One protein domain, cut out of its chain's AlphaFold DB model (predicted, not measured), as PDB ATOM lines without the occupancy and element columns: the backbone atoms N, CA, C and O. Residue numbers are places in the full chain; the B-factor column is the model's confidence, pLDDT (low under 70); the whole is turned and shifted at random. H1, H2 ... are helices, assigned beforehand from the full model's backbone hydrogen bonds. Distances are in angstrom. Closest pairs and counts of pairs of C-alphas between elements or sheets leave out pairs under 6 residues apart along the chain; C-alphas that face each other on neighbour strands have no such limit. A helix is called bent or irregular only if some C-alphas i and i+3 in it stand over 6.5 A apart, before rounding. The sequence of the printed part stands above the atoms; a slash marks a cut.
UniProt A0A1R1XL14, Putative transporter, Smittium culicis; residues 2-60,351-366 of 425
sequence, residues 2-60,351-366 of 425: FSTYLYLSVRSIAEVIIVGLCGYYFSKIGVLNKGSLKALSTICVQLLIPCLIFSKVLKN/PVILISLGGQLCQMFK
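This is residues 2 to 60 and 351 to 366 of the 425 residues of the protein "Putative transporter" of Smittium culicis (UniProt A0A1R1XL14). Helix H1 and bent helix H2 make a flat, open V, with H3 packed inside its closed end on H1 residues 16 to 28 and H2a. Residues 2 to 14 and 53 to 60 stick out. The printed part has 75 residues, all helix in class, in order H1, H2, H3; it is loose, radius of gyration of the C-alphas 15.0 A, spanning 42 by 33 by 15 A.

H1, residues 2 to 29, begins at C-alpha 2 (-1.439, -22.413, -41.087) and is 40.4 A long. H2, residues 34 to 60, was assigned as one helix by its hydrogen bonds but is bent: C-alphas 46 and 49 are 6.9 A apart. Its arms are H2a, residues 34 to 46, 18.2 A, and H2b, residues 49 to 60, 16.2 A. H3, residues 351 to 366, 22.8 A, ends at C-alpha 366 (-15.885, -43.172, -10.068).

H1 residues 16 to 28 touch H3, closest C-alphas Gly 23 and Ile 355, 4.0 A, at a steep tilt of 59 degrees, the same way. H2a touches H3, closest C-alphas Leu 37 and Ser 356, 6.3 A, opposite ways at a shallow tilt of 32 degrees, only just short of steep. H1 is apart from H2a and H2b. In H1, H2a, H2b and H3 every O i to N i+4 pair is within hydrogen-bond range.

The farthest C-alphas, Phe 2 and Gly 35, are 44.7 A apart. Residues 61 to 350 are not printed; C-alphas 60 and 351 are 21.0 A apart. The H1 to H2 link is tight. No printed residue is under 70 in pLDDT.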
ATOM      1  N   PHE A   2      -0.395 -21.631 -41.781       74.62
ATOM      2  CA  PHE A   2      -1.439 -22.413 -41.087       74.62
ATOM      3  C   PHE A   2      -0.896 -23.629 -40.313       74.62
ATOM      4  O   PHE A   2      -1.179 -23.771 -39.127       74.62
ATOM      5  N   SER A   3      -0.036 -24.446 -40.937       75.31
ATOM      6  CA  SER A   3       0.575 -25.613 -40.276       75.31
ATOM      7  C   SER A   3       1.377 -25.247 -39.022       75.31
ATOM      8  O   SER A   3       1.417 -26.025 -38.074       75.31
ATOM      9  N   THR A   4       2.000 -24.066 -38.995       73.31
ATOM     10  CA  THR A   4       2.767 -23.574 -37.843       73.31
ATOM     11  C   THR A   4       1.833 -23.244 -36.683       73.31
ATOM     12  O   THR A   4       2.068 -23.688 -35.566       73.31
ATOM     13  N   TYR A   5       0.734 -22.531 -36.942       77.06
ATOM     14  CA  TYR A   5      -0.247 -22.206 -35.904       77.06
ATOM     15  C   TYR A   5      -1.008 -23.434 -35.413       77.06
ATOM     16  O   TYR A   5      -1.197 -23.576 -34.211       77.06
ATOM     17  N   LEU A   6      -1.363 -24.355 -36.312       78.44
ATOM     18  CA  LEU A   6      -1.962 -25.636 -35.942       78.44
ATOM     19  C   LEU A   6      -1.025 -26.418 -35.018       78.44
ATOM     20  O   LEU A   6      -1.454 -26.875 -33.961       78.44
ATOM     21  N   TYR A   7       0.263 -26.506 -35.363       80.81
ATOM     22  CA  TYR A   7       1.267 -27.138 -34.511       80.81
ATOM     23  C   TYR A   7       1.385 -26.447 -33.142       80.81
ATOM     24  O   TYR A   7       1.380 -27.129 -32.118       80.81
ATOM     25  N   LEU A   8       1.426 -25.108 -33.099       73.62
ATOM     26  CA  LEU A   8       1.455 -24.344 -31.843       73.62
ATOM     27  C   LEU A   8       0.222 -24.637 -30.974       73.62
ATOM     28  O   LEU A   8       0.366 -24.920 -29.788       73.62
ATOM     29  N   SER A   9      -0.979 -24.618 -31.556       75.00
ATOM     30  CA  SER A   9      -2.224 -24.882 -30.832       75.00
ATOM     31  C   SER A   9      -2.299 -26.317 -30.314       75.00
ATOM     32  O   SER A   9      -2.610 -26.521 -29.142       75.00
ATOM     33  N   VAL A  10      -1.969 -27.312 -31.145       84.00
ATOM     34  CA  VAL A  10      -1.953 -28.726 -30.736       84.00
ATOM     35  C   VAL A  10      -0.938 -28.952 -29.621       84.00
ATOM     36  O   VAL A  10      -1.265 -29.604 -28.632       84.00
ATOM     37  N   ARG A  11       0.263 -28.368 -29.729       82.50
ATOM     38  CA  ARG A  11       1.295 -28.447 -28.689       82.50
ATOM     39  C   ARG A  11       0.797 -27.885 -27.354       82.50
ATOM     40  O   ARG A  11       0.938 -28.558 -26.337       82.50
ATOM     41  N   SER A  12       0.177 -26.703 -27.354       73.88
ATOM     42  CA  SER A  12      -0.368 -26.091 -26.132       73.88
ATOM     43  C   SER A  12      -1.515 -26.901 -25.521       73.88
ATOM     44  O   SER A  12      -1.595 -27.041 -24.304       73.88
ATOM     45  N   ILE A  13      -2.398 -27.466 -26.348       83.06
ATOM     46  CA  ILE A  13      -3.501 -28.313 -25.871       83.06
ATOM     47  C   ILE A  13      -2.956 -29.621 -25.282       83.06
ATOM     48  O   ILE A  13      -3.395 -30.038 -24.210       83.06
ATOM     49  N   ALA A  14      -1.982 -30.247 -25.947       85.81
ATOM     50  CA  ALA A  14      -1.359 -31.479 -25.479       85.81
ATOM     51  C   ALA A  14      -0.690 -31.297 -24.108       85.81
ATOM     52  O   ALA A  14      -0.879 -32.137 -23.231       85.81
ATOM     53  N   GLU A  15       0.014 -30.183 -23.885       85.12
ATOM     54  CA  GLU A  15       0.626 -29.856 -22.590       85.12
ATOM     55  C   GLU A  15      -0.416 -29.814 -21.460       85.12
ATOM     56  O   GLU A  15      -0.262 -30.475 -20.430       85.12
ATOM     57  N   VAL A  16      -1.534 -29.118 -21.685       84.50
ATOM     58  CA  VAL A  16      -2.639 -29.021 -20.718       84.50
ATOM     59  C   VAL A  16      -3.277 -30.388 -20.447       84.50
ATOM     60  O   VAL A  16      -3.563 -30.723 -19.293       84.50
ATOM     61  N   ILE A  17      -3.478 -31.200 -21.493       89.81
ATOM     62  CA  ILE A  17      -4.046 -32.550 -21.378       89.81
ATOM     63  C   ILE A  17      -3.129 -33.457 -20.562       89.81
ATOM     64  O   ILE A  17      -3.614 -34.144 -19.666       89.81
ATOM     65  N   ILE A  18      -1.819 -33.453 -20.826       93.06
ATOM     66  CA  ILE A  18      -0.853 -34.296 -20.110       93.06
ATOM     67  C   ILE A  18      -0.871 -33.974 -18.611       93.06
ATOM     68  O   ILE A  18      -0.991 -34.883 -17.789       93.06
ATOM     69  N   VAL A  19      -0.854 -32.689 -18.237       91.69
ATOM     70  CA  VAL A  19      -0.929 -32.271 -16.825       91.69
ATOM     71  C   VAL A  19      -2.254 -32.701 -16.178       91.69
ATOM     72  O   VAL A  19      -2.268 -33.205 -15.051       91.69
ATOM     73  N   GLY A  20      -3.373 -32.568 -16.897       91.56
ATOM     74  CA  GLY A  20      -4.678 -33.049 -16.437       91.56
ATOM     75  C   GLY A  20      -4.734 -34.574 -16.262       91.56
ATOM     76  O   GLY A  20      -5.279 -35.065 -15.269       91.56
ATOM     77  N   LEU A  21      -4.127 -35.336 -17.176       95.06
ATOM     78  CA  LEU A  21      -4.031 -36.797 -17.101       95.06
ATOM     79  C   LEU A  21      -3.203 -37.255 -15.900       95.06
ATOM     80  O   LEU A  21      -3.593 -38.215 -15.237       95.06
ATOM     81  N   CYS A  22      -2.124 -36.546 -15.558       94.81
ATOM     82  CA  CYS A  22      -1.382 -36.797 -14.323       94.81
ATOM     83  C   CYS A  22      -2.297 -36.666 -13.096       94.81
ATOM     84  O   CYS A  22      -2.347 -37.568 -12.260       94.81
ATOM     85  N   GLY A  23      -3.093 -35.594 -13.013       94.56
ATOM     86  CA  GLY A  23      -4.070 -35.416 -11.931       94.56
ATOM     87  C   GLY A  23      -5.126 -36.525 -11.872       94.56
ATOM     88  O   GLY A  23      -5.443 -37.038 -10.794       94.56
ATOM     89  N   TYR A  24      -5.622 -36.956 -13.034       95.38
ATOM     90  CA  TYR A  24      -6.540 -38.092 -13.144       95.38
ATOM     91  C   TYR A  24      -5.901 -39.392 -12.630       95.38
ATOM     92  O   TYR A  24      -6.512 -40.119 -11.841       95.38
ATOM     93  N   TYR A  25      -4.659 -39.667 -13.033       95.69
ATOM     94  CA  TYR A  25      -3.896 -40.847 -12.632       95.69
ATOM     95  C   TYR A  25      -3.646 -40.889 -11.117       95.69
ATOM     96  O   TYR A  25      -3.965 -41.889 -10.470       95.69
ATOM     97  N   PHE A  26      -3.189 -39.786 -10.516       95.19
ATOM     98  CA  PHE A  26      -2.979 -39.703  -9.063       95.19
ATOM     99  C   PHE A  26      -4.275 -39.844  -8.259       95.19
ATOM    100  O   PHE A  26      -4.269 -40.401  -7.158       95.19
ATOM    101  N   SER A  27      -5.407 -39.383  -8.796       94.56
ATOM    102  CA  SER A  27      -6.707 -39.615  -8.164       94.56
ATOM    103  C   SER A  27      -7.160 -41.071  -8.296       94.56
ATOM    104  O   SER A  27      -7.725 -41.627  -7.355       94.56
ATOM    105  N   LYS A  28      -6.846 -41.735  -9.419       93.00
ATOM    106  CA  LYS A  28      -7.130 -43.165  -9.623       93.00
ATOM    107  C   LYS A  28      -6.363 -44.055  -8.635       93.00
ATOM    108  O   LYS A  28      -6.947 -45.010  -8.134       93.00
ATOM    109  N   ILE A  29      -5.107 -43.717  -8.329       93.75
ATOM    110  CA  ILE A  29      -4.289 -44.411  -7.313       93.75
ATOM    111  C   ILE A  29      -4.784 -44.120  -5.884       93.75
ATOM    112  O   ILE A  29      -4.515 -44.882  -4.963       93.75
ATOM    113  N   GLY A  30      -5.556 -43.049  -5.689       89.56
ATOM    114  CA  GLY A  30      -6.108 -42.674  -4.386       89.56
ATOM    115  C   GLY A  30      -5.266 -41.664  -3.603       89.56
ATOM    116  O   GLY A  30      -5.688 -41.260  -2.522       89.56
ATOM    117  N   VAL A  31      -4.143 -41.191  -4.160       92.12
ATOM    118  CA  VAL A  31      -3.339 -40.092  -3.586       92.12
ATOM    119  C   VAL A  31      -4.165 -38.801  -3.550       92.12
ATOM    120  O   VAL A  31      -4.271 -38.133  -2.520       92.12
ATOM    121  N   LEU A  32      -4.831 -38.481  -4.666       91.69
ATOM    122  CA  LEU A  32      -5.801 -37.385  -4.756       91.69
ATOM    123  C   LEU A  32      -7.212 -37.894  -4.423       91.69
ATOM    124  O   LEU A  32      -8.032 -38.163  -5.307       91.69
ATOM    125  N   ASN A  33      -7.488 -38.036  -3.124       91.38
ATOM    126  CA  ASN A  33      -8.824 -38.342  -2.613       91.38
ATOM    127  C   ASN A  33      -9.715 -37.078  -2.545       91.38
ATOM    128  O   ASN A  33      -9.248 -35.956  -2.739       91.38
ATOM    129  N   LYS A  34     -11.013 -37.239  -2.234       89.75
ATOM    130  CA  LYS A  34     -11.971 -36.116  -2.125       89.75
ATOM    131  C   LYS A  34     -11.520 -35.024  -1.140       89.75
ATOM    132  O   LYS A  34     -11.760 -33.846  -1.393       89.75
ATOM    133  N   GLY A  35     -10.893 -35.412  -0.027       90.88
ATOM    134  CA  GLY A  35     -10.389 -34.497   0.999       90.88
ATOM    135  C   GLY A  35      -9.181 -33.697   0.511       90.88
ATOM    136  O   GLY A  35      -9.220 -32.469   0.538       90.88
ATOM    137  N   SER A  36      -8.164 -34.378  -0.022       92.00
ATOM    138  CA  SER A  36      -6.964 -33.771  -0.612       92.00
ATOM    139  C   SER A  36      -7.322 -32.818  -1.748       92.00
ATOM    140  O   SER A  36      -6.776 -31.727  -1.842       92.00
ATOM    141  N   LEU A  37      -8.295 -33.188  -2.580       90.44
ATOM    142  CA  LEU A  37      -8.762 -32.374  -3.698       90.44
ATOM    143  C   LEU A  37      -9.500 -31.111  -3.240       90.44
ATOM    144  O   LEU A  37      -9.327 -30.040  -3.819       90.44
ATOM    145  N   LYS A  38     -10.287 -31.222  -2.161       88.12
ATOM    146  CA  LYS A  38     -10.921 -30.071  -1.511       88.12
ATOM    147  C   LYS A  38      -9.870 -29.145  -0.902       88.12
ATOM    148  O   LYS A  38      -9.946 -27.943  -1.127       88.12
ATOM    149  N   ALA A  39      -8.881 -29.689  -0.190       89.50
ATOM    150  CA  ALA A  39      -7.770 -28.911   0.354       89.50
ATOM    151  C   ALA A  39      -6.994 -28.193  -0.763       89.50
ATOM    152  O   ALA A  39      -6.801 -26.982  -0.694       89.50
ATOM    153  N   LEU A  40      -6.655 -28.907  -1.840       90.25
ATOM    154  CA  LEU A  40      -5.959 -28.353  -2.999       90.25
ATOM    155  C   LEU A  40      -6.757 -27.223  -3.659       90.25
ATOM    156  O   LEU A  40      -6.201 -26.171  -3.961       90.25
ATOM    157  N   SER A  41      -8.070 -27.397  -3.830       86.19
ATOM    158  CA  SER A  41      -8.949 -26.351  -4.364       86.19
ATOM    159  C   SER A  41      -9.041 -25.132  -3.442       86.19
ATOM    160  O   SER A  41      -9.118 -24.007  -3.936       86.19
ATOM    161  N   THR A  42      -9.033 -25.324  -2.122       85.00
ATOM    162  CA  THR A  42      -9.013 -24.220  -1.153       85.00
ATOM    163  C   THR A  42      -7.713 -23.428  -1.266       85.00
ATOM    164  O   THR A  42      -7.763 -22.207  -1.389       85.00
ATOM    165  N   ILE A  43      -6.565 -24.111  -1.327       87.94
ATOM    166  CA  ILE A  43      -5.250 -23.483  -1.540       87.94
ATOM    167  C   ILE A  43      -5.229 -22.730  -2.883       87.94
ATOM    168  O   ILE A  43      -4.734 -21.603  -2.950       87.94
ATOM    169  N   CYS A  44      -5.833 -23.301  -3.934       86.88
ATOM    170  CA  CYS A  44      -5.969 -22.640  -5.234       86.88
ATOM    171  C   CYS A  44      -6.664 -21.278  -5.115       86.88
ATOM    172  O   CYS A  44      -6.143 -20.272  -5.585       86.88
ATOM    173  N   VAL A  45      -7.832 -21.240  -4.474       82.94
ATOM    174  CA  VAL A  45      -8.672 -20.033  -4.392       82.94
ATOM    175  C   VAL A  45      -8.150 -19.016  -3.377       82.94
ATOM    176  O   VAL A  45      -8.290 -17.815  -3.599       82.94
ATOM    177  N   GLN A  46      -7.554 -19.472  -2.273       84.94
ATOM    178  CA  GLN A  46      -7.122 -18.599  -1.178       84.94
ATOM    179  C   GLN A  46      -5.703 -18.047  -1.343       84.94
ATOM    180  O   GLN A  46      -5.424 -16.983  -0.797       84.94
ATOM    181  N   LEU A  47      -4.822 -18.733  -2.079       87.94
ATOM    182  CA  LEU A  47      -3.409 -18.357  -2.194       87.94
ATOM    183  C   LEU A  47      -2.957 -18.219  -3.651       87.94
ATOM    184  O   LEU A  47      -2.575 -17.137  -4.083       87.94
ATOM    185  N   LEU A  48      -3.041 -19.303  -4.419       87.88
ATOM    186  CA  LEU A  48      -2.463 -19.403  -5.765       87.88
ATOM    187  C   LEU A  48      -3.088 -18.405  -6.750       87.88
ATOM    188  O   LEU A  48      -2.381 -17.611  -7.363       87.88
ATOM    189  N   ILE A  49      -4.419 -18.382  -6.854       87.94
ATOM    190  CA  ILE A  49      -5.151 -17.471  -7.744       87.94
ATOM    191  C   ILE A  49      -4.896 -15.995  -7.381       87.94
ATOM    192  O   ILE A  49      -4.556 -15.228  -8.283       87.94
ATOM    193  N   PRO A  50      -5.000 -15.568  -6.105       89.12
ATOM    194  CA  PRO A  50      -4.605 -14.222  -5.692       89.12
ATOM    195  C   PRO A  50      -3.162 -13.863  -6.076       89.12
ATOM    196  O   PRO A  50      -2.935 -12.795  -6.643       89.12
ATOM    197  N   CYS A  51      -2.195 -14.755  -5.835       90.56
ATOM    198  CA  CYS A  51      -0.793 -14.536  -6.203       90.56
ATOM    199  C   CYS A  51      -0.601 -14.416  -7.721       90.56
ATOM    200  O   CYS A  51       0.101 -13.513  -8.177       90.56
ATOM    201  N   LEU A  52      -1.255 -15.283  -8.501       87.50
ATOM    202  CA  LEU A  52      -1.231 -15.277  -9.964       87.50
ATOM    203  C   LEU A  52      -1.791 -13.972 -10.528       87.50
ATOM    204  O   LEU A  52      -1.198 -13.381 -11.426       87.50
ATOM    205  N   ILE A  53      -2.946 -13.534 -10.029       86.75
ATOM    206  CA  ILE A  53      -3.577 -12.309 -10.513       86.75
ATOM    207  C   ILE A  53      -2.731 -11.104 -10.112       86.75
ATOM    208  O   ILE A  53      -2.432 -10.277 -10.967       86.75
ATOM    209  N   PHE A  54      -2.277 -11.028  -8.860       89.56
ATOM    210  CA  PHE A  54      -1.427  -9.931  -8.401       89.56
ATOM    211  C   PHE A  54      -0.156  -9.794  -9.249       89.56
ATOM    212  O   PHE A  54       0.124  -8.714  -9.772       89.56
ATOM    213  N   SER A  55       0.592 -10.887  -9.431       88.50
ATOM    214  CA  SER A  55       1.849 -10.865 -10.183       88.50
ATOM    215  C   SER A  55       1.626 -10.530 -11.658       88.50
ATOM    216  O   SER A  55       2.364  -9.721 -12.222       88.50
ATOM    217  N   LYS A  56       0.576 -11.080 -12.282       83.06
ATOM    218  CA  LYS A  56       0.234 -10.784 -13.678       83.06
ATOM    219  C   LYS A  56      -0.223  -9.347 -13.877       83.06
ATOM    220  O   LYS A  56       0.207  -8.723 -14.841       83.06
ATOM    221  N   VAL A  57      -1.060  -8.811 -12.992       84.25
ATOM    222  CA  VAL A  57      -1.527  -7.423 -13.092       84.25
ATOM    223  C   VAL A  57      -0.361  -6.461 -12.917       84.25
ATOM    224  O   VAL A  57      -0.189  -5.561 -13.733       84.25
ATOM    225  N   LEU A  58       0.494  -6.684 -11.918       85.25
ATOM    226  CA  LEU A  58       1.605  -5.777 -11.653       85.25
ATOM    227  C   LEU A  58       2.639  -5.749 -12.792       85.25
ATOM    228  O   LEU A  58       3.169  -4.683 -13.102       85.25
ATOM    229  N   LYS A  59       2.915  -6.894 -13.436       83.69
ATOM    230  CA  LYS A  59       3.845  -6.969 -14.580       83.69
ATOM    231  C   LYS A  59       3.281  -6.338 -15.847       83.69
ATOM    232  O   LYS A  59       4.031  -5.700 -16.574       83.69
ATOM    233  N   ASN A  60       1.988  -6.525 -16.111       78.12
ATOM    234  CA  ASN A  60       1.401  -6.223 -17.420       78.12
ATOM    235  C   ASN A  60       0.587  -4.919 -17.471       78.12
ATOM    236  O   ASN A  60       0.139  -4.542 -18.549       78.12
ATOM    237  N   PRO A 351      -0.564 -25.252 -13.509       90.50
ATOM    238  CA  PRO A 351      -0.459 -26.708 -13.436       90.50
ATOM    239  C   PRO A 351      -1.230 -27.305 -12.251       90.50
ATOM    240  O   PRO A 351      -1.853 -28.355 -12.399       90.50
ATOM    241  N   VAL A 352      -1.268 -26.638 -11.091       91.81
ATOM    242  CA  VAL A 352      -1.996 -27.146  -9.913       91.81
ATOM    243  C   VAL A 352      -3.512 -27.177 -10.142       91.81
ATOM    244  O   VAL A 352      -4.167 -28.160  -9.779       91.81
ATOM    245  N   ILE A 353      -4.084 -26.152 -10.783       90.06
ATOM    246  CA  ILE A 353      -5.508 -26.140 -11.153       90.06
ATOM    247  C   ILE A 353      -5.818 -27.277 -12.129       90.06
ATOM    248  O   ILE A 353      -6.832 -27.955 -11.963       90.06
ATOM    249  N   LEU A 354      -4.947 -27.526 -13.110       90.12
ATOM    250  CA  LEU A 354      -5.128 -28.612 -14.078       90.12
ATOM    251  C   LEU A 354      -5.063 -29.994 -13.423       90.12
ATOM    252  O   LEU A 354      -5.910 -30.843 -13.701       90.12
ATOM    253  N   ILE A 355      -4.128 -30.199 -12.495       92.88
ATOM    254  CA  ILE A 355      -4.045 -31.425 -11.690       92.88
ATOM    255  C   ILE A 355      -5.322 -31.608 -10.857       92.88
ATOM    256  O   ILE A 355      -5.898 -32.698 -10.833       92.88
ATOM    257  N   SER A 356      -5.803 -30.540 -10.210       90.69
ATOM    258  CA  SER A 356      -7.052 -30.561  -9.441       90.69
ATOM    259  C   SER A 356      -8.252 -30.909 -10.325       90.69
ATOM    260  O   SER A 356      -9.047 -31.781  -9.978       90.69
ATOM    261  N   LEU A 357      -8.366 -30.299 -11.506       89.50
ATOM    262  CA  LEU A 357      -9.439 -30.585 -12.455       89.50
ATOM    263  C   LEU A 357      -9.403 -32.050 -12.922       89.50
ATOM    264  O   LEU A 357     -10.430 -32.727 -12.903       89.50
ATOM    265  N   GLY A 358      -8.218 -32.567 -13.261       92.19
ATOM    266  CA  GLY A 358      -8.009 -33.972 -13.620       92.19
ATOM    267  C   GLY A 358      -8.439 -34.944 -12.517       92.19
ATOM    268  O   GLY A 358      -9.135 -35.931 -12.778       92.19
ATOM    269  N   GLY A 359      -8.099 -34.637 -11.264       92.88
ATOM    270  CA  GLY A 359      -8.539 -35.423 -10.112       92.88
ATOM    271  C   GLY A 359     -10.056 -35.376  -9.899       92.88
ATOM    272  O   GLY A 359     -10.681 -36.401  -9.618       92.88
ATOM    273  N   GLN A 360     -10.678 -34.209 -10.102       93.69
ATOM    274  CA  GLN A 360     -12.135 -34.053  -9.989       93.69
ATOM    275  C   GLN A 360     -12.858 -34.881 -11.050       93.69
ATOM    276  O   GLN A 360     -13.827 -35.573 -10.729       93.69
ATOM    277  N   LEU A 361     -12.341 -34.893 -12.281       93.56
ATOM    278  CA  LEU A 361     -12.854 -35.730 -13.362       93.56
ATOM    279  C   LEU A 361     -12.825 -37.217 -12.982       93.56
ATOM    280  O   LEU A 361     -13.850 -37.891 -13.094       93.56
ATOM    281  N   CYS A 362     -11.703 -37.724 -12.455       93.62
ATOM    282  CA  CYS A 362     -11.607 -39.112 -11.985       93.62
ATOM    283  C   CYS A 362     -12.682 -39.437 -10.938       93.62
ATOM    284  O   CYS A 362     -13.409 -40.430 -11.054       93.62
ATOM    285  N   GLN A 363     -12.850 -38.562  -9.945       91.69
ATOM    286  CA  GLN A 363     -13.846 -38.756  -8.899       91.69
ATOM    287  C   GLN A 363     -15.281 -38.750  -9.445       91.69
ATOM    288  O   GLN A 363     -16.119 -39.529  -8.978       91.69
ATOM    289  N   MET A 364     -15.569 -37.909 -10.441       90.75
ATOM    290  CA  MET A 364     -16.862 -37.891 -11.122       90.75
ATOM    291  C   MET A 364     -17.129 -39.206 -11.862       90.75
ATOM    292  O   MET A 364     -18.215 -39.769 -11.709       90.75
ATOM    293  N   PHE A 365     -16.150 -39.743 -12.599       90.75
ATOM    294  CA  PHE A 365     -16.281 -41.044 -13.265       90.75
ATOM    295  C   PHE A 365     -16.470 -42.191 -12.265       90.75
ATOM    296  O   PHE A 365     -17.343 -43.040 -12.463       90.75
ATOM    297  N   LYS A 366     -15.728 -42.186 -11.150       88.56
ATOM    298  CA  LYS A 366     -15.885 -43.172 -10.068       88.56
ATOM    299  C   LYS A 366     -17.292 -43.124  -9.464       88.56
ATOM    300  O   LYS A 366     -17.928 -44.165  -9.327       88.56
TER     301      LYS A 366